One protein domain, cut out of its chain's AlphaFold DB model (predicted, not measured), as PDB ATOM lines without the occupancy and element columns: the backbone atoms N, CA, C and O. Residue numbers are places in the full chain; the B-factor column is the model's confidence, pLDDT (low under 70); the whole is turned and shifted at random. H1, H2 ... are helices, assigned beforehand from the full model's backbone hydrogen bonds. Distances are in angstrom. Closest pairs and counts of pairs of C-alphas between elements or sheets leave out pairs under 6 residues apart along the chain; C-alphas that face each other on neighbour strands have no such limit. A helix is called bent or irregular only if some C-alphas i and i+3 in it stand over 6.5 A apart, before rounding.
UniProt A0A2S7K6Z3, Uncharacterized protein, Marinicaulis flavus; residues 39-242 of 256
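This is residues 39 to 242 of the 256 residues of an uncharacterized protein of Marinicaulis flavus (UniProt A0A2S7K6Z3). A long bundle of four helices running up and down, H2, H3, H6 and H7b, forms a closed ring of neighbours. Three helices gather at one end: H5 and H8 cross each other nearly at a right angle, and H1 packs on both; H4 packs on the side of H6, H7a packs on H6 near the other end, and the tip of H8, residues 237 to 242, sticks out. The printed part has 204 residues with eight named helices, H1 to H8 in chain order, H7 bent into arms H7a and H7b, and no named strand: all helix. It is compact, with a radius of gyration of the C-alphas of 18.6 A, yet elongated, spanning 61 by 35 by 30 A.

The longest helix, H7, residues 184 to 214, was assigned as one helix by its hydrogen bonds but is bent: C-alphas 191 and 194 are 7.0 A apart, and its arms H7a, residues 184 to 191, and H7b, residues 194 to 214, stand at a steep tilt of 42 degrees. H7b has a kink of 31 degrees near residue 201 and is irregular, with C-alphas 203 and 206 6.8 A apart. H6, residues 156 to 178, touches H7b at a steep tilt of 38 degrees, opposite ways; the closest C-alphas, of Arg 159 and Asp 204, are 4.7 A apart. H2, residues 54 to 75, touches H7b at a shallow tilt of 11 degrees, closest at the C-alphas of Val 69 and Pro 194, 5.0 A. H3, residues 80 to 101, is irregular, with C-alphas 81 and 84 7.1 A apart; it forms a helical hairpin with H2, closest at the C-alphas of Phe 61 and Leu 100, 5.8 A. H3 also touches H6, closest at the C-alphas of Leu 91 and Leu 174, 5.5 A. H2 and H6 are apart. H4, residues 117 to 125, touches H6 at a shallow tilt of 20 degrees, with the C-alphas of Thr 121 and Ile 161 closest at 5.6 A. H5, residues 137 to 150, is about perpendicular to H7b, at 76 degrees, and touches it with residues 145 to 150 alone, closest at the C-alphas of Ala 149 and Ala 212, 5.0 A. H8, residues 221 to 242, touches H5 at 79 degrees, about perpendicular, closest at the C-alphas of Ala 144 and Arg 228, 5.5 A. H1, residues 41 to 48, touches H8, closest at the C-alphas of Ala 41 and Ala 226, 4.9 A. Every O i to N i+4 pair is within hydrogen-bond range in H1, H4, H5, H6 and H8; the counts are 16 of 18 in H2 and in H3, 3 of 4 in H7a and 14 of 17 in H7b.

H1 begins at C-alpha 41, (12.215, -39.891, 13.954), and H8 ends at C-alpha 242, (17.118, -31.653, 35.081). First to last C-alpha, H6 measures 33.1 A, H3 31.8 A, H8 31.6 A, H2 31.5 A and H7b 26.9 A.

The C-alphas farthest apart, of Arg 79 and Glu 241, are 64.9 A apart. The printed part has no cut. The links H3 to H4 and H4 to H5 are long; in the first, residues 108 to 109 pair with 115 to 116, antiparallel. Mean pLDDT of the printed part is 90.6; residues 130 to 135 are under 70.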
ATOM      1  N   GLY A  39      15.305 -43.919  18.545       74.69
ATOM      2  CA  GLY A  39      15.445 -44.208  17.112       74.69
ATOM      3  C   GLY A  39      15.390 -42.968  16.212       74.69
ATOM      4  O   GLY A  39      15.241 -41.844  16.685       74.69
ATOM      5  N   ASP A  40      15.507 -43.178  14.896       84.25
ATOM      6  CA  ASP A  40      15.349 -42.111  13.901       84.25
ATOM      7  C   ASP A  40      13.868 -41.710  13.780       84.25
ATOM      8  O   ASP A  40      13.012 -42.514  13.396       84.25
ATOM      9  N   ALA A  41      13.562 -40.442  14.068       88.94
ATOM     10  CA  ALA A  41      12.215 -39.891  13.954       88.94
ATOM     11  C   ALA A  41      11.631 -40.021  12.534       88.94
ATOM     12  O   ALA A  41      10.416 -40.145  12.378       88.94
ATOM     13  N   ARG A  42      12.464 -40.033  11.483       91.00
ATOM     14  CA  ARG A  42      11.999 -40.240  10.101       91.00
ATOM     15  C   ARG A  42      11.483 -41.653   9.882       91.00
ATOM     16  O   ARG A  42      10.447 -41.828   9.238       91.00
ATOM     17  N   ASP A  43      12.186 -42.645  10.419       90.25
ATOM     18  CA  ASP A  43      11.761 -44.041  10.354       90.25
ATOM     19  C   ASP A  43      10.464 -44.239  11.144       90.25
ATOM     20  O   ASP A  43       9.524 -44.847  10.628       90.25
ATOM     21  N   PHE A  44      10.370 -43.630  12.333       89.31
ATOM     22  CA  PHE A  44       9.147 -43.626  13.134       89.31
ATOM     23  C   PHE A  44       7.954 -43.055  12.361       89.31
ATOM     24  O   PHE A  44       6.924 -43.717  12.247       89.31
ATOM     25  N   VAL A  45       8.088 -41.856  11.777       92.12
ATOM     26  CA  VAL A  45       7.003 -41.231  11.000       92.12
ATOM     27  C   VAL A  45       6.631 -42.089   9.795       92.12
ATOM     28  O   VAL A  45       5.447 -42.280   9.522       92.12
ATOM     29  N   ARG A  46       7.614 -42.647   9.077       92.19
ATOM     30  CA  ARG A  46       7.357 -43.532   7.932       92.19
ATOM     31  C   ARG A  46       6.511 -44.742   8.329       92.19
ATOM     32  O   ARG A  46       5.627 -45.133   7.567       92.19
ATOM     33  N   ASP A  47       6.772 -45.330   9.492       90.25
ATOM     34  CA  ASP A  47       5.998 -46.463   9.990       90.25
ATOM     35  C   ASP A  47       4.626 -46.040  10.522       90.25
ATOM     36  O   ASP A  47       3.626 -46.663  10.163       90.25
ATOM     37  N   ALA A  48       4.548 -44.946  11.282       90.81
ATOM     38  CA  ALA A  48       3.296 -44.414  11.817       90.81
ATOM     39  C   ALA A  48       2.308 -44.006  10.711       90.81
ATOM     40  O   ALA A  48       1.105 -44.242  10.830       90.81
ATOM     41  N   LYS A  49       2.800 -43.479   9.582       89.88
ATOM     42  CA  LYS A  49       1.977 -43.106   8.418       89.88
ATOM     43  C   LYS A  49       1.203 -44.261   7.787       89.88
ATOM     44  O   LYS A  49       0.261 -44.020   7.042       89.88
ATOM     45  N   LYS A  50       1.565 -45.513   8.075       88.69
ATOM     46  CA  LYS A  50       0.797 -46.684   7.623       88.69
ATOM     47  C   LYS A  50      -0.582 -46.762   8.289       88.69
ATOM     48  O   LYS A  50      -1.467 -47.422   7.759       88.69
ATOM     49  N   THR A  51      -0.749 -46.117   9.443       86.69
ATOM     50  CA  THR A  51      -1.989 -46.121  10.237       86.69
ATOM     51  C   THR A  51      -2.508 -44.716  10.558       86.69
ATOM     52  O   THR A  51      -3.660 -44.558  10.963       86.69
ATOM     53  N   VAL A  52      -1.672 -43.688  10.391       91.94
ATOM     54  CA  VAL A  52      -1.997 -42.284  10.666       91.94
ATOM     55  C   VAL A  52      -1.847 -41.468   9.386       91.94
ATOM     56  O   VAL A  52      -0.741 -41.105   8.992       91.94
ATOM     57  N   ASP A  53      -2.977 -41.163   8.756       94.88
ATOM     58  CA  ASP A  53      -3.050 -40.291   7.586       94.88
ATOM     59  C   ASP A  53      -3.839 -39.023   7.940       94.88
ATOM     60  O   ASP A  53      -5.062 -39.058   8.088       94.88
ATOM     61  N   PHE A  54      -3.127 -37.911   8.126       96.94
ATOM     62  CA  PHE A  54      -3.737 -36.629   8.485       96.94
ATOM     63  C   PHE A  54      -4.547 -36.011   7.349       96.94
ATOM     64  O   PHE A  54      -5.522 -35.322   7.628       96.94
ATOM     65  N   GLU A  55      -4.188 -36.269   6.090       96.75
ATOM     66  CA  GLU A  55      -4.948 -35.765   4.947       96.75
ATOM     67  C   GLU A  55      -6.303 -36.470   4.873       96.75
ATOM     68  O   GLU A  55      -7.340 -35.806   4.841       96.75
ATOM     69  N   ALA A  56      -6.306 -37.803   4.976       97.19
ATOM     70  CA  ALA A  56      -7.538 -38.587   5.010       97.19
ATOM     71  C   ALA A  56      -8.415 -38.237   6.225       97.19
ATOM     72  O   ALA A  56      -9.610 -37.996   6.078       97.19
ATOM     73  N   ARG A  57      -7.825 -38.131   7.426       97.38
ATOM     74  CA  ARG A  57      -8.560 -37.741   8.645       97.38
ATOM     75  C   ARG A  57      -9.151 -36.335   8.540       97.38
ATOM     76  O   ARG A  57     -10.267 -36.112   9.003       97.38
ATOM     77  N   HIS A  58      -8.422 -35.393   7.937       98.00
ATOM     78  CA  HIS A  58      -8.921 -34.039   7.718       98.00
ATOM     79  C   HIS A  58     -10.066 -34.027   6.706       98.00
ATOM     80  O   HIS A  58     -11.067 -33.355   6.937       98.00
ATOM     81  N   GLN A  59      -9.963 -34.805   5.627       97.81
ATOM     82  CA  GLN A  59     -11.035 -34.941   4.647       97.81
ATOM     83  C   GLN A  59     -12.300 -35.563   5.258       97.81
ATOM     84  O   GLN A  59     -13.399 -35.060   5.022       97.81
ATOM     85  N   ASP A  60     -12.153 -36.614   6.069       97.81
ATOM     86  CA  ASP A  60     -13.268 -37.224   6.800       97.81
ATOM     87  C   ASP A  60     -13.956 -36.195   7.708       97.81
ATOM     88  O   ASP A  60     -15.185 -36.085   7.719       97.81
ATOM     89  N   PHE A  61     -13.162 -35.396   8.428       98.12
ATOM     90  CA  PHE A  61     -13.665 -34.330   9.286       98.12
ATOM     91  C   PHE A  61     -14.361 -33.202   8.499       98.12
ATOM     92  O   PHE A  61     -15.464 -32.807   8.876       98.12
ATOM     93  N   ASP A  62     -13.787 -32.723   7.386       97.81
ATOM     94  CA  ASP A  62     -14.384 -31.684   6.521       97.81
ATOM     95  C   ASP A  62     -15.753 -32.119   5.988       97.81
ATOM     96  O   ASP A  62     -16.746 -31.394   6.110       97.81
ATOM     97  N   VAL A  63     -15.840 -33.340   5.453       97.69
ATOM     98  CA  VAL A  63     -17.101 -33.899   4.951       97.69
ATOM     99  C   VAL A  63     -18.135 -33.994   6.074       97.69
ATOM    100  O   VAL A  63     -19.308 -33.654   5.874       97.69
ATOM    101  N   HIS A  64     -17.710 -34.435   7.258       98.00
ATOM    102  CA  HIS A  64     -18.585 -34.591   8.412       98.00
ATOM    103  C   HIS A  64     -19.117 -33.252   8.930       98.00
ATOM    104  O   HIS A  64     -20.327 -33.113   9.105       98.00
ATOM    105  N   ILE A  65     -18.265 -32.235   9.096       97.12
ATOM    106  CA  ILE A  65     -18.688 -30.900   9.549       97.12
ATOM    107  C   ILE A  65     -19.674 -30.265   8.572       97.12
ATOM    108  O   ILE A  65     -20.714 -29.752   8.992       97.12
ATOM    109  N   ARG A  66     -19.433 -30.365   7.259       95.44
ATOM    110  CA  ARG A  66     -20.390 -29.874   6.253       95.44
ATOM    111  C   ARG A  66     -21.739 -30.585   6.351       95.44
ATOM    112  O   ARG A  66     -22.781 -29.940   6.210       95.44
ATOM    113  N   ARG A  67     -21.746 -31.901   6.605       95.44
ATOM    114  CA  ARG A  67     -22.981 -32.674   6.819       95.44
ATOM    115  C   ARG A  67     -23.702 -32.235   8.091       95.44
ATOM    116  O   ARG A  67     -24.917 -32.040   8.047       95.44
ATOM    117  N   PHE A  68     -22.969 -32.062   9.189       96.00
ATOM    118  CA  PHE A  68     -23.493 -31.584  10.466       96.00
ATOM    119  C   PHE A  68     -24.172 -30.216  10.306       96.00
ATOM    120  O   PHE A  68     -25.364 -30.085  10.597       96.00
ATOM    121  N   VAL A  69     -23.472 -29.238   9.720       94.81
ATOM    122  CA  VAL A  69     -24.012 -27.902   9.413       94.81
ATOM    123  C   VAL A  69     -25.231 -27.998   8.487       94.81
ATOM    124  O   VAL A  69     -26.284 -27.424   8.775       94.81
ATOM    125  N   GLY A  70     -25.146 -28.783   7.407       93.38
ATOM    126  CA  GLY A  70     -26.265 -29.008   6.483       93.38
ATOM    127  C   GLY A  70     -27.494 -29.635   7.154       93.38
ATOM    128  O   GLY A  70     -28.632 -29.394   6.741       93.38
ATOM    129  N   GLY A  71     -27.294 -30.386   8.237       92.88
ATOM    130  CA  GLY A  71     -28.361 -30.931   9.064       92.88
ATOM    131  C   GLY A  71     -29.253 -29.853   9.694       92.88
ATOM    132  O   GLY A  71     -30.467 -30.055   9.788       92.88
ATOM    133  N   PHE A  72     -28.714 -28.689  10.061       90.06
ATOM    134  CA  PHE A  72     -29.524 -27.584  10.587       90.06
ATOM    135  C   PHE A  72     -30.392 -26.920   9.512       90.06
ATOM    136  O   PHE A  72     -31.511 -26.494   9.803       90.06
ATOM    137  N   GLU A  73     -29.947 -26.877   8.256       88.00
ATOM    138  CA  GLU A  73     -30.786 -26.376   7.158       88.00
ATOM    139  C   GLU A  73     -31.975 -27.300   6.884       88.00
ATOM    140  O   GLU A  73     -33.093 -26.837   6.637       88.00
ATOM    141  N   VAL A  74     -31.773 -28.617   6.999       89.81
ATOM    142  CA  VAL A  74     -32.871 -29.593   6.925       89.81
ATOM    143  C   VAL A  74     -33.875 -29.360   8.053       89.81
ATOM    144  O   VAL A  74     -35.081 -29.379   7.803       89.81
ATOM    145  N   ARG A  75     -33.391 -29.066   9.267       87.94
ATOM    146  CA  ARG A  75     -34.225 -28.833  10.455       87.94
ATOM    147  C   ARG A  75     -35.304 -27.770  10.227       87.94
ATOM    148  O   ARG A  75     -36.433 -27.951  10.674       87.94
ATOM    149  N   LYS A  76     -34.997 -26.694   9.490       85.81
ATOM    150  CA  LYS A  76     -35.936 -25.590   9.188       85.81
ATOM    151  C   LYS A  76     -37.174 -26.032   8.395       85.81
ATOM    152  O   LYS A  76     -38.173 -25.322   8.379       85.81
ATOM    153  N   ARG A  77     -37.103 -27.181   7.716       90.25
ATOM    154  CA  ARG A  77     -38.167 -27.722   6.852       90.25
ATOM    155  C   ARG A  77     -38.965 -28.841   7.523       90.25
ATOM    156  O   ARG A  77     -39.883 -29.380   6.908       90.25
ATOM    157  N   LEU A  78     -38.597 -29.218   8.747       91.62
ATOM    158  CA  LEU A  78     -39.237 -30.306   9.476       91.62
ATOM    159  C   LEU A  78     -40.516 -29.845  10.165       91.62
ATOM    160  O   LEU A  78     -40.637 -28.709  10.626       91.62
ATOM    161  N   ARG A  79     -41.469 -30.768  10.270       91.75
ATOM    162  CA  ARG A  79     -42.660 -30.578  11.096       91.75
ATOM    163  C   ARG A  79     -42.321 -30.770  12.574       91.75
ATOM    164  O   ARG A  79     -41.357 -31.456  12.909       91.75
ATOM    165  N   ALA A  80     -43.149 -30.219  13.461       87.50
ATOM    166  CA  ALA A  80     -42.927 -30.266  14.908       87.50
ATOM    167  C   ALA A  80     -42.750 -31.694  15.464       87.50
ATOM    168  O   ALA A  80     -41.922 -31.900  16.346       87.50
ATOM    169  N   ASP A  81     -43.458 -32.681  14.905       90.12
ATOM    170  CA  ASP A  81     -43.365 -34.103  15.271       90.12
ATOM    171  C   ASP A  81     -42.013 -34.750  14.919       90.12
ATOM    172  O   ASP A  81     -41.667 -35.791  15.469       90.12
ATOM    173  N   GLN A  82     -41.233 -34.139  14.024       92.88
ATOM    174  CA  GLN A  82     -39.966 -34.678  13.515       92.88
ATOM    175  C   GLN A  82     -38.733 -34.018  14.144       92.88
ATOM    176  O   GLN A  82     -37.634 -34.566  14.062       92.88
ATOM    177  N   ILE A  83     -38.901 -32.846  14.767       90.25
ATOM    178  CA  ILE A  83     -37.791 -32.031  15.274       90.25
ATOM    179  C   ILE A  83     -37.012 -32.765  16.365       90.25
ATOM    180  O   ILE A  83     -35.792 -32.791  16.303       90.25
ATOM    181  N   ALA A  84     -37.688 -33.403  17.324       90.44
ATOM    182  CA  ALA A  84     -37.009 -34.049  18.451       90.44
ATOM    183  C   ALA A  84     -36.054 -35.171  18.000       90.44
ATOM    184  O   ALA A  84     -34.904 -35.223  18.432       90.44
ATOM    185  N   ALA A  85     -36.503 -36.033  17.083       93.31
ATOM    186  CA  ALA A  85     -35.670 -37.102  16.532       93.31
ATOM    187  C   ALA A  85     -34.499 -36.553  15.698       93.31
ATOM    188  O   ALA A  85     -33.405 -37.113  15.708       93.31
ATOM    189  N   HIS A  86     -34.717 -35.445  14.985       94.88
ATOM    190  CA  HIS A  86     -33.667 -34.792  14.209       94.88
ATOM    191  C   HIS A  86     -32.640 -34.078  15.092       94.88
ATOM    192  O   HIS A  86     -31.451 -34.174  14.815       94.88
ATOM    193  N   ASP A  87     -33.072 -33.428  16.171       94.12
ATOM    194  CA  ASP A  87     -32.185 -32.767  17.133       94.12
ATOM    195  C   ASP A  87     -31.308 -33.799  17.863       94.12
ATOM    196  O   ASP A  87     -30.110 -33.576  18.016       94.12
ATOM    197  N   ALA A  88     -31.850 -34.977  18.198       95.12
ATOM    198  CA  ALA A  88     -31.055 -36.095  18.716       95.12
ATOM    199  C   ALA A  88     -30.018 -36.602  17.697       95.12
ATOM    200  O   ALA A  88     -28.888 -36.920  18.059       95.12
ATOM    201  N   ARG A  89     -30.369 -36.636  16.402       96.00
ATOM    202  CA  ARG A  89     -29.408 -36.965  15.339       96.00
ATOM    203  C   ARG A  89     -28.318 -35.901  15.215       96.00
ATOM    204  O   ARG A  89     -27.162 -36.255  15.038       96.00
ATOM    205  N   LEU A  90     -28.671 -34.616  15.292       96.00
ATOM    206  CA  LEU A  90     -27.698 -33.521  15.266       96.00
ATOM    207  C   LEU A  90     -26.743 -33.588  16.459       96.00
ATOM    208  O   LEU A  90     -25.557 -33.344  16.272       96.00
ATOM    209  N   LEU A  91     -27.233 -33.954  17.646       96.06
ATOM    210  CA  LEU A  91     -26.380 -34.177  18.813       96.06
ATOM    211  C   LEU A  91     -25.350 -35.281  18.541       96.06
ATOM    212  O   LEU A  91     -24.160 -35.051  18.723       96.06
ATOM    213  N   ALA A  92     -25.787 -36.430  18.019       95.75
ATOM    214  CA  ALA A  92     -24.878 -37.522  17.667       95.75
ATOM    215  C   ALA A  92     -23.856 -37.118  16.585       95.75
ATOM    216  O   ALA A  92     -22.698 -37.518  16.638       95.75
ATOM    217  N   GLU A  93     -24.260 -36.300  15.609       96.38
ATOM    218  CA  GLU A  93     -23.346 -35.757  14.596       96.38
ATOM    219  C   GLU A  93     -22.327 -34.782  15.213       96.38
ATOM    220  O   GLU A  93     -21.164 -34.797  14.812       96.38
ATOM    221  N   ALA A  94     -22.715 -33.969  16.202       95.75
ATOM    222  CA  ALA A  94     -21.786 -33.109  16.937       95.75
ATOM    223  C   ALA A  94     -20.778 -33.933  17.760       95.75
ATOM    224  O   ALA A  94     -19.583 -33.651  17.734       95.75
ATOM    225  N   GLU A  95     -21.236 -34.985  18.444       95.00
ATOM    226  CA  GLU A  95     -20.363 -35.896  19.194       95.00
ATOM    227  C   GLU A  95     -19.379 -36.636  18.273       95.00
ATOM    228  O   GLU A  95     -18.183 -36.685  18.560       95.00
ATOM    229  N   GLU A  96     -19.840 -37.140  17.125       95.75
ATOM    230  CA  GLU A  96     -18.961 -37.766  16.127       95.75
ATOM    231  C   GLU A  96     -17.952 -36.758  15.555       95.75
ATOM    232  O   GLU A  96     -16.794 -37.108  15.333       95.75
ATOM    233  N   ALA A  97     -18.340 -35.490  15.370       96.44
ATOM    234  CA  ALA A  97     -17.412 -34.450  14.932       96.44
ATOM    235  C   ALA A  97     -16.265 -34.268  15.936       96.44
ATOM    236  O   ALA A  97     -15.105 -34.197  15.535       96.44
ATOM    237  N   ILE A  98     -16.568 -34.255  17.236       94.88
ATOM    238  CA  ILE A  98     -15.564 -34.162  18.306       94.88
ATOM    239  C   ILE A  98     -14.634 -35.384  18.287       94.88
ATOM    240  O   ILE A  98     -13.414 -35.238  18.380       94.88
ATOM    241  N   VAL A  99     -15.179 -36.588  18.089       94.00
ATOM    242  CA  VAL A  99     -14.382 -37.821  17.953       94.00
ATOM    243  C   VAL A  99     -13.449 -37.757  16.743       94.00
ATOM    244  O   VAL A  99     -12.272 -38.101  16.855       94.00
ATOM    245  N   LEU A 100     -13.944 -37.312  15.585       96.06
ATOM    246  CA  LEU A 100     -13.142 -37.152  14.371       96.06
ATOM    247  C   LEU A 100     -12.051 -36.094  14.549       96.06
ATOM    248  O   LEU A 100     -10.905 -36.333  14.166       96.06
ATOM    249  N   LEU A 101     -12.372 -34.973  15.195       96.06
ATOM    250  CA  LEU A 101     -11.393 -33.950  15.547       96.06
ATOM    251  C   LEU A 101     -10.315 -34.509  16.490       96.06
ATOM    252  O   LEU A 101      -9.135 -34.228  16.297       96.06
ATOM    253  N   GLY A 102     -10.680 -35.394  17.421       92.94
ATOM    254  CA  GLY A 102      -9.738 -36.110  18.287       92.94
ATOM    255  C   GLY A 102      -8.812 -37.084  17.557       92.94
ATOM    256  O   GLY A 102      -7.796 -37.505  18.108       92.94
ATOM    257  N   ARG A 103      -9.093 -37.432  16.294       93.31
ATOM    258  CA  ARG A 103      -8.139 -38.165  15.440       93.31
ATOM    259  C   ARG A 103      -7.085 -37.239  14.830       93.31
ATOM    260  O   ARG A 103      -6.058 -37.732  14.367       93.31
ATOM    261  N   LEU A 104      -7.322 -35.930  14.816       95.31
ATOM    262  CA  LEU A 104      -6.385 -34.915  14.330       95.31
ATOM    263  C   LEU A 104      -5.596 -34.297  15.489       95.31
ATOM    264  O   LEU A 104      -4.379 -34.167  15.394       95.31
ATOM    265  N   LEU A 105      -6.283 -33.969  16.585       93.69
ATOM    266  CA  LEU A 105      -5.731 -33.295  17.758       93.69
ATOM    267  C   LEU A 105      -5.641 -34.246  18.966       93.69
ATOM    268  O   LEU A 105      -6.458 -35.160  19.096       93.69
ATOM    269  N   PRO A 106      -4.646 -34.077  19.856       89.56
ATOM    270  CA  PRO A 106      -4.386 -34.999  20.958       89.56
ATOM    271  C   PRO A 106      -5.282 -34.718  22.178       89.56
ATOM    272  O   PRO A 106      -4.786 -34.340  23.237       89.56
ATOM    273  N   PHE A 107      -6.594 -34.914  22.031       86.62
ATOM    274  CA  PHE A 107      -7.536 -34.799  23.147       86.62
ATOM    275  C   PHE A 107      -7.318 -35.893  24.190       86.62
ATOM    276  O   PHE A 107      -7.119 -37.066  23.844       86.62
ATOM    277  N   GLU A 108      -7.404 -35.500  25.457       82.62
ATOM    278  CA  GLU A 108      -7.593 -36.435  26.559       82.62
ATOM    279  C   GLU A 108      -9.054 -36.892  26.612       82.62
ATOM    280  O   GLU A 108      -9.929 -36.310  25.969       82.62
ATOM    281  N   MET A 109      -9.308 -37.987  27.323       83.38
ATOM    282  CA  MET A 109     -10.668 -38.462  27.560       83.38
ATOM    283  C   MET A 109     -11.092 -38.037  28.962       83.38
ATOM    284  O   MET A 109     -10.330 -38.234  29.909       83.38
ATOM    285  N   ASP A 110     -12.301 -37.502  29.092       81.75
ATOM    286  CA  ASP A 110     -12.910 -37.181  30.377       81.75
ATOM    287  C   ASP A 110     -13.265 -38.451  31.182       81.75
ATOM    288  O   ASP A 110     -13.096 -39.593  30.734       81.75
ATOM    289  N   GLU A 111     -13.804 -38.266  32.391       81.62
ATOM    290  CA  GLU A 111     -14.244 -39.373  33.255       81.62
ATOM    291  C   GLU A 111     -15.339 -40.250  32.616       81.62
ATOM    292  O   GLU A 111     -15.511 -41.411  32.998       81.62
ATOM    293  N   ALA A 112     -16.075 -39.717  31.636       78.62
ATOM    294  CA  ALA A 112     -17.107 -40.420  30.882       78.62
ATOM    295  C   ALA A 112     -16.566 -41.109  29.613       78.62
ATOM    296  O   ALA A 112     -17.332 -41.768  28.902       78.62
ATOM    297  N   GLY A 113     -15.263 -41.001  29.334       75.69
ATOM    298  CA  GLY A 113     -14.618 -41.571  28.155       75.69
ATOM    299  C   GLY A 113     -14.886 -40.796  26.862       75.69
ATOM    300  O   GLY A 113     -14.771 -41.378  25.780       75.69
ATOM    301  N   LYS A 114     -15.275 -39.522  26.955       75.38
ATOM    302  CA  LYS A 114     -15.476 -38.624  25.812       75.38
ATOM    303  C   LYS A 114     -14.258 -37.710  25.632       75.38
ATOM    304  O   LYS A 114     -13.632 -37.358  26.625       75.38
ATOM    305  N   PRO A 115     -13.913 -37.300  24.398       80.75
ATOM    306  CA  PRO A 115     -12.816 -36.360  24.198       80.75
ATOM    307  C   PRO A 115     -13.085 -35.016  24.892       80.75
ATOM    308  O   PRO A 115     -14.111 -34.385  24.628       80.75
ATOM    309  N   ASP A 116     -12.151 -34.580  25.736       84.44
ATOM    310  CA  ASP A 116     -12.196 -33.303  26.444       84.44
ATOM    311  C   ASP A 116     -11.487 -32.213  25.625       84.44
ATOM    312  O   ASP A 116     -10.260 -32.178  25.492       84.44
ATOM    313  N   MET A 117     -12.281 -31.318  25.035       88.12
ATOM    314  CA  MET A 117     -11.763 -30.179  24.271       88.12
ATOM    315  C   MET A 117     -11.324 -29.012  25.165       88.12
ATOM    316  O   MET A 117     -10.558 -28.161  24.702       88.12
ATOM    317  N   ALA A 118     -11.808 -28.934  26.409       86.94
ATOM    318  CA  ALA A 118     -11.474 -27.852  27.328       86.94
ATOM    319  C   ALA A 118     -10.031 -27.996  27.824       86.94
ATOM    320  O   ALA A 118      -9.267 -27.039  27.722       86.94
ATOM    321  N   ASP A 119      -9.627 -29.204  28.226       86.31
ATOM    322  CA  ASP A 119      -8.230 -29.491  28.587       86.31
ATOM    323  C   ASP A 119      -7.265 -29.098  27.457       86.31
ATOM    324  O   ASP A 119      -6.303 -28.352  27.651       86.31
ATOM    325  N   PHE A 120      -7.564 -29.516  26.224       87.88
ATOM    326  CA  PHE A 120      -6.700 -29.183  25.095       87.88
ATOM    327  C   PHE A 120      -6.701 -27.683  24.759       87.88
ATOM    328  O   PHE A 120      -5.678 -27.142  24.340       87.88
ATOM    329  N   THR A 121      -7.823 -26.990  24.969       89.56
ATOM    330  CA  THR A 121      -7.907 -25.525  24.851       89.56
ATOM    331  C   THR A 121      -6.957 -24.838  25.829       89.56
ATOM    332  O   THR A 121      -6.203 -23.952  25.419       89.56
ATOM    333  N   ASP A 122      -6.949 -25.273  27.089       88.81
ATOM    334  CA  ASP A 122      -6.059 -24.739  28.119       88.81
ATOM    335  C   ASP A 122      -4.595 -25.026  27.776       88.81
ATOM    336  O   ASP A 122      -3.744 -24.138  27.851       88.81
ATOM    337  N   ARG A 123      -4.297 -26.232  27.287       89.12
ATOM    338  CA  ARG A 123      -2.950 -26.604  26.840       89.12
ATOM    339  C   ARG A 123      -2.463 -25.771  25.661       89.12
ATOM    340  O   ARG A 123      -1.306 -25.370  25.659       89.12
ATOM    341  N   ILE A 124      -3.316 -25.449  24.687       89.50
ATOM    342  CA  ILE A 124      -2.955 -24.481  23.638       89.50
ATOM    343  C   ILE A 124      -2.688 -23.107  24.261       89.50
ATOM    344  O   ILE A 124      -1.710 -22.450  23.910       89.50
ATOM    345  N   TYR A 125      -3.560 -22.653  25.164       86.12
ATOM    346  CA  TYR A 125      -3.473 -21.322  25.758       86.12
ATOM    347  C   TYR A 125      -2.189 -21.115  26.574       86.12
ATOM    348  O   TYR A 125      -1.589 -20.041  26.513       86.12
ATOM    349  N   PHE A 126      -1.757 -22.140  27.309       84.81
ATOM    350  CA  PHE A 126      -0.542 -22.114  28.122       84.81
ATOM    351  C   PHE A 126       0.713 -22.616  27.394       84.81
ATOM    352  O   PHE A 126       1.769 -22.663  28.020       84.81
ATOM    353  N   ASP A 127       0.618 -22.956  26.102       79.94
ATOM    354  CA  ASP A 127       1.703 -23.560  25.309       79.94
ATOM    355  C   ASP A 127       2.258 -24.851  25.947       79.94
ATOM    356  O   ASP A 127       3.459 -25.078  26.053       79.94
ATOM    357  N   GLN A 128       1.343 -25.695  26.429       81.75
ATOM    358  CA  GLN A 128       1.592 -26.951  27.145       81.75
ATOM    359  C   GLN A 128       1.048 -28.151  26.358       81.75
ATOM    360  O   GLN A 128       0.363 -29.038  26.886       81.75
ATOM    361  N   ILE A 129       1.349 -28.213  25.058       79.19
ATOM    362  CA  ILE A 129       1.103 -29.424  24.260       79.19
ATOM    363  C   ILE A 129       2.226 -30.429  24.539       79.19
ATOM    364  O   ILE A 129       3.017 -30.801  23.675       79.19
ATOM    365  N   ASP A 130       2.328 -30.855  25.791       68.19
ATOM    366  CA  ASP A 130       3.378 -31.777  26.198       68.19
ATOM    367  C   ASP A 130       3.151 -33.161  25.593       68.19
ATOM    368  O   ASP A 130       2.040 -33.511  25.185       68.19
ATOM    369  N   ILE A 131       4.213 -33.966  25.564       56.78
ATOM    370  CA  ILE A 131       4.105 -35.413  25.411       56.78
ATOM    371  C   ILE A 131       3.574 -35.934  26.752       56.78
ATOM    372  O   ILE A 131       4.363 -36.024  27.699       56.78
ATOM    373  N   PRO A 132       2.283 -36.316  26.889       51.84
ATOM    374  CA  PRO A 132       1.935 -37.160  28.017       51.84
ATOM    375  C   PRO A 132       2.719 -38.463  27.843       51.84
ATOM    376  O   PRO A 132       3.286 -38.722  26.787       51.84
ATOM    377  N   ASN A 133       2.730 -39.342  28.837       54.41
ATOM    378  CA  ASN A 133       3.420 -40.642  28.790       54.41
ATOM    379  C   ASN A 133       2.950 -41.609  27.664       54.41
ATOM    380  O   ASN A 133       3.148 -42.824  27.761       54.41
ATOM    381  N   ALA A 134       2.284 -41.096  26.631       58.88
ATOM    382  CA  ALA A 134       1.933 -41.691  25.366       58.88
ATOM    383  C   ALA A 134       3.178 -42.113  24.578       58.88
ATOM    384  O   ALA A 134       4.078 -41.332  24.279       58.88
ATOM    385  N   ASN A 135       3.199 -43.392  24.219       63.41
ATOM    386  CA  ASN A 135       4.244 -43.991  23.384       63.41
ATOM    387  C   ASN A 135       3.633 -44.701  22.178       63.41
ATOM    388  O   ASN A 135       4.331 -45.408  21.452       63.41
ATOM    389  N   ASP A 136       2.318 -44.586  22.005       80.06
ATOM    390  CA  ASP A 136       1.648 -45.076  20.821       80.06
ATOM    391  C   ASP A 136       1.860 -44.092  19.669       80.06
ATOM    392  O   ASP A 136       1.909 -42.871  19.840       80.06
ATOM    393  N   ALA A 137       2.011 -44.655  18.473       83.62
ATOM    394  CA  ALA A 137       2.329 -43.888  17.280       83.62
ATOM    395  C   ALA A 137       1.256 -42.847  16.941       83.62
ATOM    396  O   ALA A 137       1.579 -41.784  16.424       83.62
ATOM    397  N   ASP A 138      -0.007 -43.144  17.244       88.00
ATOM    398  CA  ASP A 138      -1.130 -42.272  16.932       88.00
ATOM    399  C   ASP A 138      -1.090 -40.976  17.748       88.00
ATOM    400  O   ASP A 138      -1.103 -39.886  17.179       88.00
ATOM    401  N   THR A 139      -0.955 -41.083  19.068       87.50
ATOM    402  CA  THR A 139      -0.909 -39.922  19.962       87.50
ATOM    403  C   THR A 139       0.316 -39.052  19.702       87.50
ATOM    404  O   THR A 139       0.184 -37.836  19.583       87.50
ATOM    405  N   VAL A 140       1.497 -39.652  19.524       88.62
ATOM    406  CA  VAL A 140       2.727 -38.897  19.219       88.62
ATOM    407  C   VAL A 140       2.596 -38.136  17.900       88.62
ATOM    408  O   VAL A 140       2.978 -36.969  17.815       88.62
ATOM    409  N   MET A 141       2.028 -38.770  16.872       91.88
ATOM    410  CA  MET A 141       1.782 -38.108  15.593       91.88
ATOM    411  C   MET A 141       0.774 -36.964  15.737       91.88
ATOM    412  O   MET A 141       0.998 -35.909  15.149       91.88
ATOM    413  N   ARG A 142      -0.306 -37.134  16.516       93.50
ATOM    414  CA  ARG A 142      -1.301 -36.074  16.777       93.50
ATOM    415  C   ARG A 142      -0.690 -34.879  17.509       93.50
ATOM    416  O   ARG A 142      -0.981 -33.744  17.155       93.50
ATOM    417  N   ILE A 143       0.206 -35.117  18.465       91.94
ATOM    418  CA  ILE A 143       0.961 -34.054  19.151       91.94
ATOM    419  C   ILE A 143       1.867 -33.315  18.165       91.94
ATOM    420  O   ILE A 143       1.816 -32.092  18.071       91.94
ATOM    421  N   ALA A 144       2.659 -34.047  17.379       93.12
ATOM    422  CA  ALA A 144       3.525 -33.447  16.368       93.12
ATOM    423  C   ALA A 144       2.727 -32.630  15.337       93.12
ATOM    424  O   ALA A 144       3.154 -31.545  14.946       93.12
ATOM    425  N   PHE A 145       1.558 -33.127  14.928       96.06
ATOM    426  CA  PHE A 145       0.651 -32.415  14.035       96.06
ATOM    427  C   PHE A 145       0.042 -31.173  14.688       96.06
ATOM    428  O   PHE A 145      -0.042 -30.140  14.033       96.06
ATOM    429  N   ALA A 146      -0.319 -31.227  15.972       95.25
ATOM    430  CA  ALA A 146      -0.809 -30.062  16.700       95.25
ATOM    431  C   ALA A 146       0.227 -28.925  16.721       95.25
ATOM    432  O   ALA A 146      -0.134 -27.784  16.444       95.25
ATOM    433  N   TYR A 147       1.513 -29.223  16.929       94.00
ATOM    434  CA  TYR A 147       2.574 -28.214  16.802       94.00
ATOM    435  C   TYR A 147       2.712 -27.656  15.380       94.00
ATOM    436  O   TYR A 147       2.922 -26.460  15.209       94.00
ATOM    437  N   GLU A 148       2.590 -28.494  14.347       95.56
ATOM    438  CA  GLU A 148       2.571 -28.008  12.959       95.56
ATOM    439  C   GLU A 148       1.359 -27.108  12.677       95.56
ATOM    440  O   GLU A 148       1.481 -26.124  11.950       95.56
ATOM    441  N   ALA A 149       0.201 -27.419  13.262       96.19
ATOM    442  CA  ALA A 149      -1.002 -26.606  13.159       96.19
ATOM    443  C   ALA A 149      -0.857 -25.265  13.891       96.19
ATOM    444  O   ALA A 149      -1.229 -24.231  13.341       96.19
ATOM    445  N   LEU A 150      -0.272 -25.253  15.091       94.88
ATOM    446  CA  LEU A 150      -0.012 -24.017  15.830       94.88
ATOM    447  C   LEU A 150       0.996 -23.098  15.131       94.88
ATOM    448  O   LEU A 150       0.868 -21.881  15.224       94.88
ATOM    449  N   ASP A 151       1.936 -23.658  14.371       93.44
ATOM    450  CA  ASP A 151       2.910 -22.874  13.604       93.44
ATOM    451  C   ASP A 151       2.381 -22.409  12.233       93.44
ATOM    452  O   ASP A 151       3.060 -21.649  11.539       93.44
ATOM    453  N   ALA A 152       1.172 -22.824  11.828       91.75
ATOM    454  CA  ALA A 152       0.592 -22.443  10.540       91.75
ATOM    455  C   ALA A 152       0.340 -20.927  10.429       91.75
ATOM    456  O   ALA A 152       0.523 -20.344   9.359       91.75
ATOM    457  N   PHE A 153      -0.061 -20.287  11.535       90.88
ATOM    458  CA  PHE A 153      -0.310 -18.846  11.625       90.88
ATOM    459  C   PHE A 153       0.064 -18.306  13.010       90.88
ATOM    460  O   PHE A 153      -0.102 -19.019  13.995       90.88
ATOM    461  N   PRO A 154       0.442 -17.017  13.134       91.81
ATOM    462  CA  PRO A 154       0.709 -16.404  14.439       91.81
ATOM    463  C   PRO A 154      -0.464 -16.471  15.430       91.81
ATOM    464  O   PRO A 154      -0.254 -16.430  16.636       91.81
ATOM    465  N   ASP A 155      -1.703 -16.540  14.934       94.12
ATOM    466  CA  ASP A 155      -2.932 -16.620  15.728       94.12
ATOM    467  C   ASP A 155      -3.612 -18.002  15.658       94.12
ATOM    468  O   ASP A 155      -4.764 -18.135  16.079       94.12
ATOM    469  N   ALA A 156      -2.920 -19.039  15.164       95.25
ATOM    470  CA  ALA A 156      -3.495 -20.371  14.958       95.25
ATOM    471  C   ALA A 156      -4.094 -20.968  16.240       95.25
ATOM    472  O   ALA A 156      -5.199 -21.503  16.199       95.25
ATOM    473  N   GLY A 157      -3.436 -20.806  17.392       94.81
ATOM    474  CA  GLY A 157      -3.980 -21.273  18.673       94.81
ATOM    475  C   GLY A 157      -5.356 -20.675  18.979       94.81
ATOM    476  O   GLY A 157      -6.303 -21.401  19.266       94.81
ATOM    477  N   ARG A 158      -5.518 -19.356  18.803       95.94
ATOM    478  CA  ARG A 158      -6.807 -18.670  18.996       95.94
ATOM    479  C   ARG A 158      -7.874 -19.170  18.017       95.94
ATOM    480  O   ARG A 158      -9.031 -19.299  18.411       95.94
ATOM    481  N   ARG A 159      -7.493 -19.440  16.767       97.38
ATOM    482  CA  ARG A 159      -8.382 -19.976  15.723       97.38
ATOM    483  C   ARG A 159      -8.906 -21.367  16.083       97.38
ATOM    484  O   ARG A 159     -10.115 -21.585  16.063       97.38
ATOM    485  N   ILE A 160      -8.010 -22.277  16.474       96.88
ATOM    486  CA  ILE A 160      -8.371 -23.640  16.893       96.88
ATOM    487  C   ILE A 160      -9.290 -23.584  18.120       96.88
ATOM    488  O   ILE A 160     -10.361 -24.186  18.103       96.88
ATOM    489  N   ILE A 161      -8.916 -22.812  19.150       96.00
ATOM    490  CA  ILE A 161      -9.716 -22.642  20.375       96.00
ATOM    491  C   ILE A 161     -11.123 -22.134  20.056       96.00
ATOM    492  O   ILE A 161     -12.101 -22.677  20.563       96.00
ATOM    493  N   ARG A 162     -11.241 -21.110  19.203       96.50
ATOM    494  CA  ARG A 162     -12.539 -20.531  18.844       96.50
ATOM    495  C   ARG A 162     -13.456 -21.566  18.191       96.50
ATOM    496  O   ARG A 162     -14.602 -21.694  18.608       96.50
ATOM    497  N   PHE A 163     -12.948 -22.329  17.223       97.38
ATOM    498  CA  PHE A 163     -13.734 -23.390  16.597       97.38
ATOM    499  C   PHE A 163     -14.152 -24.476  17.603       97.38
ATOM    500  O   PHE A 163     -15.314 -24.879  17.619       97.38
ATOM    501  N   MET A 164     -13.231 -24.937  18.458       96.06
ATOM    502  CA  MET A 164     -13.544 -25.962  19.464       96.06
ATOM    503  C   MET A 164     -14.613 -25.483  20.450       96.06
ATOM    504  O   MET A 164     -15.544 -26.229  20.740       96.06
ATOM    505  N   ALA A 165     -14.526 -24.232  20.911       94.69
ATOM    506  CA  ALA A 165     -15.520 -23.637  21.799       94.69
ATOM    507  C   ALA A 165     -16.909 -23.557  21.145       94.69
ATOM    508  O   ALA A 165     -17.910 -23.885  21.781       94.69
ATOM    509  N   ASP A 166     -16.980 -23.175  19.869       96.00
ATOM    510  CA  ASP A 166     -18.246 -23.093  19.137       96.00
ATOM    511  C   ASP A 166     -18.848 -24.478  18.847       96.00
ATOM    512  O   ASP A 166     -20.069 -24.654  18.928       96.00
ATOM    513  N   LEU A 167     -18.014 -25.484  18.563       96.06
ATOM    514  CA  LEU A 167     -18.455 -26.872  18.418       96.06
ATOM    515  C   LEU A 167     -18.973 -27.442  19.750       96.06
ATOM    516  O   LEU A 167     -20.026 -28.085  19.771       96.06
ATOM    517  N   ASP A 168     -18.276 -27.176  20.859       94.19
ATOM    518  CA  ASP A 168     -18.695 -27.590  22.203       94.19
ATOM    519  C   ASP A 168     -20.020 -26.931  22.604       94.19
ATOM    520  O   ASP A 168     -20.947 -27.600  23.064       94.19
ATOM    521  N   LEU A 169     -20.157 -25.628  22.342       94.44
ATOM    522  CA  LEU A 169     -21.393 -24.885  22.562       94.44
ATOM    523  C   LEU A 169     -22.554 -25.486  21.762       94.44
ATOM    524  O   LEU A 169     -23.641 -25.678  22.313       94.44
ATOM    525  N   ALA A 170     -22.335 -25.818  20.487       94.81
ATOM    526  CA  ALA A 170     -23.351 -26.453  19.657       94.81
ATOM    527  C   ALA A 170     -23.782 -27.818  20.222       94.81
ATOM    528  O   ALA A 170     -24.986 -28.082  20.300       94.81
ATOM    529  N   ARG A 171     -22.831 -28.656  20.670       94.88
ATOM    530  CA  ARG A 171     -23.128 -29.927  21.354       94.88
ATOM    531  C   ARG A 171     -23.968 -29.689  22.610       94.88
ATOM    532  O   ARG A 171     -25.038 -30.281  22.736       94.88
ATOM    533  N   ASN A 172     -23.526 -28.803  23.501       93.81
ATOM    534  CA  ASN A 172     -24.188 -28.540  24.784       93.81
ATOM    535  C   ASN A 172     -25.614 -28.007  24.594       93.81
ATOM    536  O   ASN A 172     -26.546 -28.447  25.264       93.81
ATOM    537  N   LEU A 173     -25.821 -27.096  23.641       94.94
ATOM    538  CA  LEU A 173     -27.153 -26.579  23.332       94.94
ATOM    539  C   LEU A 173     -28.081 -27.667  22.768       94.94
ATOM    540  O   LEU A 173     -29.262 -27.709  23.121       94.94
ATOM    541  N   LEU A 174     -27.566 -28.562  21.918       94.94
ATOM    542  CA  LEU A 174     -28.322 -29.712  21.412       94.94
ATOM    543  C   LEU A 174     -28.650 -30.713  22.529       94.94
ATOM    544  O   LEU A 174     -29.768 -31.225  22.579       94.94
ATOM    545  N   GLU A 175     -27.732 -30.957  23.459       94.75
ATOM    546  CA  GLU A 175     -27.962 -31.805  24.634       94.75
ATOM    547  C   GLU A 175     -29.059 -31.227  25.543       94.75
ATOM    548  O   GLU A 175     -30.047 -31.898  25.856       94.75
ATOM    549  N   ILE A 176     -28.972 -29.938  25.879       93.94
ATOM    550  CA  ILE A 176     -30.001 -29.245  26.665       93.94
ATOM    551  C   ILE A 176     -31.353 -29.294  25.941       93.94
ATOM    552  O   ILE A 176     -32.387 -29.576  26.557       93.94
ATOM    553  N   GLN A 177     -31.370 -29.077  24.624       92.75
ATOM    554  CA  GLN A 177     -32.599 -29.118  23.836       92.75
ATOM    555  C   GLN A 177     -33.227 -30.511  23.769       92.75
ATOM    556  O   GLN A 177     -34.444 -30.637  23.926       92.75
ATOM    557  N   THR A 178     -32.422 -31.552  23.579       93.12
ATOM    558  CA  THR A 178     -32.890 -32.946  23.522       93.12
ATOM    559  C   THR A 178     -33.332 -33.470  24.887       93.12
ATOM    560  O   THR A 178     -34.253 -34.283  24.948       93.12
ATOM    561  N   SER A 179     -32.783 -32.938  25.985       92.88
ATOM    562  CA  SER A 179     -33.249 -33.230  27.349       92.88
ATOM    563  C   SER A 179     -34.613 -32.607  27.695       92.88
ATOM    564  O   SER A 179     -35.187 -32.912  28.738       92.88
ATOM    565  N   GLY A 180     -35.145 -31.724  26.838       88.69
ATOM    566  CA  GLY A 180     -36.405 -31.011  27.070       88.69
ATOM    567  C   GLY A 180     -36.300 -29.836  28.049       88.69
ATOM    568  O   GLY A 180     -37.310 -29.188  28.324       88.69
ATOM    569  N   ASN A 181     -35.094 -29.525  28.534       91.19
ATOM    570  CA  ASN A 181     -34.851 -28.483  29.534       91.19
ATOM    571  C   ASN A 181     -34.487 -27.116  28.933       91.19
ATOM    572  O   ASN A 181     -34.288 -26.161  29.678       91.19
ATOM    573  N   ALA A 182     -34.428 -27.000  27.602       91.69
ATOM    574  CA  ALA A 182     -34.053 -25.747  26.955       91.69
ATOM    575  C   ALA A 182     -35.019 -24.595  27.270       91.69
ATOM    576  O   ALA A 182     -36.238 -24.662  27.066       91.69
ATOM    577  N   THR A 183     -34.440 -23.482  27.686       94.56
ATOM    578  CA  THR A 183     -35.061 -22.166  27.771       94.56
ATOM    579  C   THR A 183     -35.392 -21.628  26.368       94.56
ATOM    580  O   THR A 183     -34.860 -22.101  25.358       94.56
ATOM    581  N   PRO A 184     -36.280 -20.620  26.246       92.94
ATOM    582  CA  PRO A 184     -36.520 -19.953  24.966       92.94
ATOM    583  C   PRO A 184     -35.243 -19.394  24.324       92.94
ATOM    584  O   PRO A 184     -35.101 -19.476  23.108       92.94
ATOM    585  N   THR A 185     -34.317 -18.879  25.137       93.19
ATOM    586  CA  THR A 185     -33.036 -18.325  24.682       93.19
ATOM    587  C   THR A 185     -32.131 -19.403  24.091       93.19
ATOM    588  O   THR A 185     -31.611 -19.218  22.996       93.19
ATOM    589  N   GLU A 186     -31.988 -20.553  24.755       94.06
ATOM    590  CA  GLU A 186     -31.175 -21.669  24.244       94.06
ATOM    591  C   GLU A 186     -31.756 -22.236  22.944       94.06
ATOM    592  O   GLU A 186     -31.018 -22.492  21.995       94.06
ATOM    593  N   ARG A 187     -33.090 -22.339  22.846       90.44
ATOM    594  CA  ARG A 187     -33.760 -22.754  21.602       90.44
ATOM    595  C   ARG A 187     -33.498 -21.810  20.433       90.44
ATOM    596  O   ARG A 187     -33.473 -22.263  19.288       90.44
ATOM    597  N   GLU A 188     -33.374 -20.512  20.700       90.25
ATOM    598  CA  GLU A 188     -33.010 -19.536  19.675       90.25
ATOM    599  C   GLU A 188     -31.526 -19.656  19.318       90.25
ATOM    600  O   GLU A 188     -31.191 -19.699  18.139       90.25
ATOM    601  N   ALA A 189     -30.649 -19.831  20.311       91.62
ATOM    602  CA  ALA A 189     -29.215 -20.018  20.093       91.62
ATOM    603  C   ALA A 189     -28.908 -21.226  19.188       91.62
ATOM    604  O   ALA A 189     -28.094 -21.108  18.274       91.62
ATOM    605  N   VAL A 190     -29.623 -22.350  19.347       90.50
ATOM    606  CA  VAL A 190     -29.508 -23.533  18.463       90.50
ATOM    607  C   VAL A 190     -29.721 -23.184  16.981       90.50
ATOM    608  O   VAL A 190     -29.160 -23.843  16.107       90.50
ATOM    609  N   ARG A 191     -30.513 -22.153  16.661       87.25
ATOM    610  CA  ARG A 191     -30.776 -21.745  15.269       87.25
ATOM    611  C   ARG A 191     -29.613 -20.989  14.635       87.25
ATOM    612  O   ARG A 191     -29.481 -21.039  13.415       87.25
ATOM    613  N   GLU A 192     -28.784 -20.342  15.448       90.81
ATOM    614  CA  GLU A 192     -27.599 -19.599  15.009       90.81
ATOM    615  C   GLU A 192     -26.350 -20.487  14.905       90.81
ATOM    616  O   GLU A 192     -25.432 -20.170  14.146       90.81
ATOM    617  N   MET A 193     -26.335 -21.633  15.599       91.12
ATOM    618  CA  MET A 193     -25.217 -22.585  15.600       91.12
ATOM    619  C   MET A 193     -24.675 -22.978  14.221       91.12
ATOM    620  O   MET A 193     -23.456 -22.963  14.074       91.12
ATOM    621  N   PRO A 194     -25.481 -23.291  13.184       90.31
ATOM    622  CA  PRO A 194     -24.911 -23.666  11.891       90.31
ATOM    623  C   PRO A 194     -24.068 -22.561  11.271       90.31
ATOM    624  O   PRO A 194     -23.053 -22.860  10.655       90.31
ATOM    625  N   ARG A 195     -24.472 -21.295  11.438       91.94
ATOM    626  CA  ARG A 195     -23.695 -20.163  10.934       91.94
ATOM    627  C   ARG A 195     -22.395 -20.037  11.713       91.94
ATOM    628  O   ARG A 195     -21.348 -19.947  11.095       91.94
ATOM    629  N   ILE A 196     -22.476 -20.065  13.042       94.00
ATOM    630  CA  ILE A 196     -21.317 -19.895  13.927       94.00
ATOM    631  C   ILE A 196     -20.283 -21.004  13.690       94.00
ATOM    632  O   ILE A 196     -19.129 -20.697  13.419       94.00
ATOM    633  N   VAL A 197     -20.704 -22.274  13.699       95.56
ATOM    634  CA  VAL A 197     -19.811 -23.425  13.484       95.56
ATOM    635  C   VAL A 197     -19.224 -23.426  12.074       95.56
ATOM    636  O   VAL A 197     -18.050 -23.742  11.909       95.56
ATOM    637  N   LEU A 198     -20.012 -23.089  11.045       95.38
ATOM    638  CA  LEU A 198     -19.499 -23.037   9.675       95.38
ATOM    639  C   LEU A 198     -18.483 -21.909   9.495       95.38
ATOM    640  O   LEU A 198     -17.438 -22.134   8.899       95.38
ATOM    641  N   GLU A 199     -18.786 -20.721  10.016       96.38
ATOM    642  CA  GLU A 199     -17.922 -19.543   9.927       96.38
ATOM    643  C   GLU A 199     -16.571 -19.824  10.592       96.38
ATOM    644  O   GLU A 199     -15.529 -19.673   9.961       96.38
ATOM    645  N   THR A 200     -16.564 -20.343  11.821       97.06
ATOM    646  CA  THR A 200     -15.304 -20.669  12.504       97.06
ATOM    647  C   THR A 200     -14.615 -21.897  11.927       97.06
ATOM    648  O   THR A 200     -13.389 -21.983  11.934       97.06
ATOM    649  N   TYR A 201     -15.349 -22.833  11.330       97.75
ATOM    650  CA  TYR A 201     -14.713 -23.901  10.576       97.75
ATOM    651  C   TYR A 201     -13.978 -23.362   9.341       97.75
ATOM    652  O   TYR A 201     -12.794 -23.637   9.169       97.75
ATOM    653  N   GLU A 202     -14.661 -22.603   8.483       97.75
ATOM    654  CA  GLU A 202     -14.130 -22.151   7.193       97.75
ATOM    655  C   GLU A 202     -13.075 -21.049   7.330       97.75
ATOM    656  O   GLU A 202     -12.118 -21.035   6.554       97.75
ATOM    657  N   GLU A 203     -13.228 -20.146   8.297       97.00
ATOM    658  CA  GLU A 203     -12.335 -18.997   8.478       97.00
ATOM    659  C   GLU A 203     -11.191 -19.271   9.461       97.00
ATOM    660  O   GLU A 203     -10.101 -18.709   9.304       97.00
ATOM    661  N   ASP A 204     -11.409 -20.138  10.458       97.31
ATOM    662  CA  ASP A 204     -10.446 -20.371  11.535       97.31
ATOM    663  C   ASP A 204      -9.767 -21.746  11.422       97.31
ATOM    664  O   ASP A 204      -8.568 -21.805  11.141       97.31
ATOM    665  N   LEU A 205     -10.489 -22.858  11.609       97.88
ATOM    666  CA  LEU A 205      -9.853 -24.181  11.727       97.88
ATOM    667  C   LEU A 205      -9.358 -24.750  10.391       97.88
ATOM    668  O   LEU A 205      -8.230 -25.237  10.292       97.88
ATOM    669  N   ARG A 206     -10.201 -24.727   9.357       98.00
ATOM    670  CA  ARG A 206      -9.896 -25.348   8.066       98.00
ATOM    671  C   ARG A 206      -8.629 -24.764   7.432       98.00
ATOM    672  O   ARG A 206      -7.772 -25.558   7.046       98.00
ATOM    673  N   PRO A 207      -8.420 -23.431   7.386       97.88
ATOM    674  CA  PRO A 207      -7.182 -22.866   6.855       97.88
ATOM    675  C   PRO A 207      -5.945 -23.283   7.654       97.88
ATOM    676  O   PRO A 207      -4.885 -23.487   7.060       97.88
ATOM    677  N   VAL A 208      -6.064 -23.426   8.982       98.06
ATOM    678  CA  VAL A 208      -4.975 -23.898   9.856       98.06
ATOM    679  C   VAL A 208      -4.559 -25.312   9.459       98.06
ATOM    680  O   VAL A 208      -3.379 -25.546   9.202       98.06
ATOM    681  N   PHE A 209      -5.509 -26.241   9.337       98.00
ATOM    682  CA  PHE A 209      -5.204 -27.622   8.958       98.00
ATOM    683  C   PHE A 209      -4.746 -27.761   7.508       98.00
ATOM    684  O   PHE A 209      -3.772 -28.468   7.256       98.00
ATOM    685  N   GLU A 210      -5.371 -27.064   6.560       97.50
ATOM    686  CA  GLU A 210      -4.923 -27.063   5.162       97.50
ATOM    687  C   GLU A 210      -3.488 -26.531   5.052       97.50
ATOM    688  O   GLU A 210      -2.641 -27.158   4.416       97.50
ATOM    689  N   THR A 211      -3.168 -25.442   5.753       97.19
ATOM    690  CA  THR A 211      -1.804 -24.905   5.789       97.19
ATOM    691  C   THR A 211      -0.847 -25.888   6.454       97.19
ATOM    692  O   THR A 211       0.212 -26.160   5.898       97.19
ATOM    693  N   ALA A 212      -1.210 -26.483   7.591       96.69
ATOM    694  CA  ALA A 212      -0.377 -27.466   8.280       96.69
ATOM    695  C   ALA A 212      -0.101 -28.712   7.428       96.69
ATOM    696  O   ALA A 212       1.008 -29.237   7.474       96.69
ATOM    697  N   ILE A 213      -1.067 -29.178   6.630       96.56
ATOM    698  CA  ILE A 213      -0.946 -30.382   5.797       96.56
ATOM    699  C   ILE A 213      -0.198 -30.073   4.494       96.56
ATOM    700  O   ILE A 213       0.842 -30.680   4.213       96.56
ATOM    701  N   SER A 214      -0.698 -29.112   3.719       93.56
ATOM    702  CA  SER A 214      -0.320 -28.869   2.321       93.56
ATOM    703  C   SER A 214       0.132 -27.434   2.033       93.56
ATOM    704  O   SER A 214       0.259 -27.050   0.869       93.56
ATOM    705  N   GLY A 215       0.425 -26.646   3.071       90.75
ATOM    706  CA  GLY A 215       0.943 -25.285   2.943       90.75
ATOM    707  C   GLY A 215       2.261 -25.182   2.156       90.75
ATOM    708  O   GLY A 215       2.922 -26.191   1.884       90.75
ATOM    709  N   PRO A 216       2.677 -23.954   1.788       89.69
ATOM    710  CA  PRO A 216       3.776 -23.691   0.854       89.69
ATOM    711  C   PRO A 216       5.168 -23.850   1.495       89.69
ATOM    712  O   PRO A 216       6.007 -22.952   1.447       89.69
ATOM    713  N   TYR A 217       5.428 -25.001   2.110       89.75
ATOM    714  CA  TYR A 217       6.704 -25.324   2.738       89.75
ATOM    715  C   TYR A 217       7.669 -25.993   1.753       89.75
ATOM    716  O   TYR A 217       7.270 -26.728   0.854       89.75
ATOM    717  N   HIS A 218       8.973 -25.804   1.969       89.25
ATOM    718  CA  HIS A 218      10.021 -26.456   1.169       89.25
ATOM    719  C   HIS A 218      10.194 -27.957   1.463       89.25
ATOM    720  O   HIS A 218      10.906 -28.651   0.740       89.25
ATOM    721  N   THR A 219       9.572 -28.455   2.528       91.44
ATOM    722  CA  THR A 219       9.631 -29.851   2.981       91.44
ATOM    723  C   THR A 219       8.225 -30.413   3.095       91.44
ATOM    724  O   THR A 219       7.329 -29.684   3.512       91.44
ATOM    725  N   ASP A 220       8.031 -31.701   2.808       94.19
ATOM    726  CA  ASP A 220       6.743 -32.377   3.001       94.19
ATOM    727  C   ASP A 220       6.349 -32.506   4.487       94.19
ATOM    728  O   ASP A 220       7.189 -32.381   5.384       94.19
ATOM    729  N   LEU A 221       5.066 -32.790   4.750       95.25
ATOM    730  CA  LEU A 221       4.529 -32.948   6.108       95.25
ATOM    731  C   LEU A 221       5.272 -34.019   6.915       95.25
ATOM    732  O   LEU A 221       5.501 -33.844   8.103       95.25
ATOM    733  N   SER A 222       5.701 -35.114   6.287       95.06
ATOM    734  CA  SER A 222       6.335 -36.230   7.011       95.06
ATOM    735  C   SER A 222       7.692 -35.817   7.571       95.06
ATOM    736  O   SER A 222       8.024 -36.117   8.716       95.06
ATOM    737  N   SER A 223       8.452 -35.074   6.775       94.81
ATOM    738  CA  SER A 223       9.729 -34.498   7.178       94.81
ATOM    739  C   SER A 223       9.558 -33.472   8.300       94.81
ATOM    740  O   SER A 223      10.357 -33.464   9.238       94.81
ATOM    741  N   ARG A 224       8.509 -32.638   8.242       96.19
ATOM    742  CA  ARG A 224       8.211 -31.659   9.299       96.19
ATOM    743  C   ARG A 224       7.792 -32.334  10.608       96.19
ATOM    744  O   ARG A 224       8.377 -32.041  11.648       96.19
ATOM    745  N   LEU A 225       6.895 -33.323  10.545       95.56
ATOM    746  CA  LEU A 225       6.489 -34.132  11.702       95.56
ATOM    747  C   LEU A 225       7.685 -34.845  12.349       95.56
ATOM    748  O   LEU A 225       7.820 -34.827  13.569       95.56
ATOM    749  N   ALA A 226       8.602 -35.407  11.555       94.38
ATOM    750  CA  ALA A 226       9.825 -36.014  12.085       94.38
ATOM    751  C   ALA A 226      10.711 -34.978  12.803       94.38
ATOM    752  O   ALA A 226      11.301 -35.273  13.846       94.38
ATOM    753  N   GLY A 227      10.771 -33.752  12.275       93.81
ATOM    754  CA  GLY A 227      11.425 -32.619  12.927       93.81
ATOM    755  C   GLY A 227      10.796 -32.271  14.278       93.81
ATOM    756  O   GLY A 227      11.529 -32.107  15.252       93.81
ATOM    757  N   ARG A 228       9.459 -32.221  14.366       92.69
ATOM    758  CA  ARG A 228       8.739 -32.000  15.634       92.69
ATOM    759  C   ARG A 228       9.015 -33.086  16.648       92.69
ATOM    760  O   ARG A 228       9.423 -32.775  17.757       92.69
ATOM    761  N   ILE A 229       8.880 -34.348  16.251       90.94
ATOM    762  CA  ILE A 229       9.133 -35.491  17.135       90.94
ATOM    763  C   ILE A 229      10.573 -35.462  17.658       90.94
ATOM    764  O   ILE A 229      10.801 -35.687  18.842       90.94
ATOM    765  N   SER A 230      11.544 -35.107  16.811       90.38
ATOM    766  CA  SER A 230      12.943 -34.971  17.238       90.38
ATOM    767  C   SER A 230      13.127 -33.882  18.304       90.38
ATOM    768  O   SER A 230      13.854 -34.101  19.271       90.38
ATOM    769  N   ARG A 231      12.471 -32.722  18.148       88.94
ATOM    770  CA  ARG A 231      12.520 -31.628  19.137       88.94
ATOM    771  C   ARG A 231      11.856 -32.024  20.449       88.94
ATOM    772  O   ARG A 231      12.488 -31.909  21.490       88.94
ATOM    773  N   LEU A 232      10.658 -32.598  20.369       85.06
ATOM    774  CA  LEU A 232       9.914 -33.108  21.517       85.06
ATOM    775  C   LEU A 232      10.739 -34.120  22.323       85.06
ATOM    776  O   LEU A 232      10.818 -34.061  23.550       85.06
ATOM    777  N   CYS A 233      11.429 -35.023  21.629       83.56
ATOM    778  CA  CYS A 233      12.338 -35.971  22.256       83.56
ATOM    779  C   CYS A 233      13.547 -35.309  22.929       83.56
ATOM    780  O   CYS A 233      13.948 -35.736  24.013       83.56
ATOM    781  N   ALA A 234      14.129 -34.274  22.319       84.50
ATOM    782  CA  ALA A 234      15.241 -33.530  22.906       84.50
ATOM    783  C   ALA A 234      14.812 -32.747  24.162       84.50
ATOM    784  O   ALA A 234      15.521 -32.771  25.168       84.50
ATOM    785  N   GLU A 235      13.640 -32.113  24.131       82.69
ATOM    786  CA  GLU A 235      13.051 -31.396  25.268       82.69
ATOM    787  C   GLU A 235      12.763 -32.343  26.437       82.69
ATOM    788  O   GLU A 235      13.148 -32.064  27.573       82.69
ATOM    789  N   ARG A 236      12.189 -33.522  26.159       78.19
ATOM    790  CA  ARG A 236      11.955 -34.545  27.188       78.19
ATOM    791  C   ARG A 236      13.257 -35.069  27.788       78.19
ATOM    792  O   ARG A 236      13.335 -35.245  29.002       78.19
ATOM    793  N   ALA A 237      14.276 -35.322  26.965       78.69
ATOM    794  CA  ALA A 237      15.581 -35.769  27.447       78.69
ATOM    795  C   ALA A 237      16.223 -34.731  28.384       78.69
ATOM    796  O   ALA A 237      16.740 -35.098  29.438       78.69
ATOM    797  N   LEU A 238      16.130 -33.444  28.033       80.19
ATOM    798  CA  LEU A 238      16.605 -32.345  28.871       80.19
ATOM    799  C   LEU A 238      15.830 -32.255  30.194       80.19
ATOM    800  O   LEU A 238      16.448 -32.131  31.250       80.19
ATOM    801  N   ALA A 239      14.497 -32.353  30.156       79.62
ATOM    802  CA  ALA A 239      13.663 -32.329  31.359       79.62
ATOM    803  C   ALA A 239      14.028 -33.466  32.329       79.62
ATOM    804  O   ALA A 239      14.270 -33.217  33.509       79.62
ATOM    805  N   LEU A 240      14.179 -34.695  31.820       76.69
ATOM    806  CA  LEU A 240      14.609 -35.851  32.615       76.69
ATOM    807  C   LEU A 240      16.017 -35.669  33.205       76.69
ATOM    808  O   LEU A 240      16.283 -36.103  34.325       76.69
ATOM    809  N   GLU A 241      16.934 -35.024  32.479       80.00
ATOM    810  CA  GLU A 241      18.266 -34.705  33.000       80.00
ATOM    811  C   GLU A 241      18.199 -33.692  34.157       80.00
ATOM    812  O   GLU A 241      18.889 -33.863  35.166       80.00
ATOM    813  N   ILE A 242      17.356 -32.661  34.034       76.69
ATOM    814  CA  ILE A 242      17.118 -31.653  35.081       76.69
ATOM    815  C   ILE A 242      16.498 -32.304  36.322       76.69
ATOM    816  O   ILE A 242      16.967 -32.060  37.437       76.69
TER     817      ILE A 242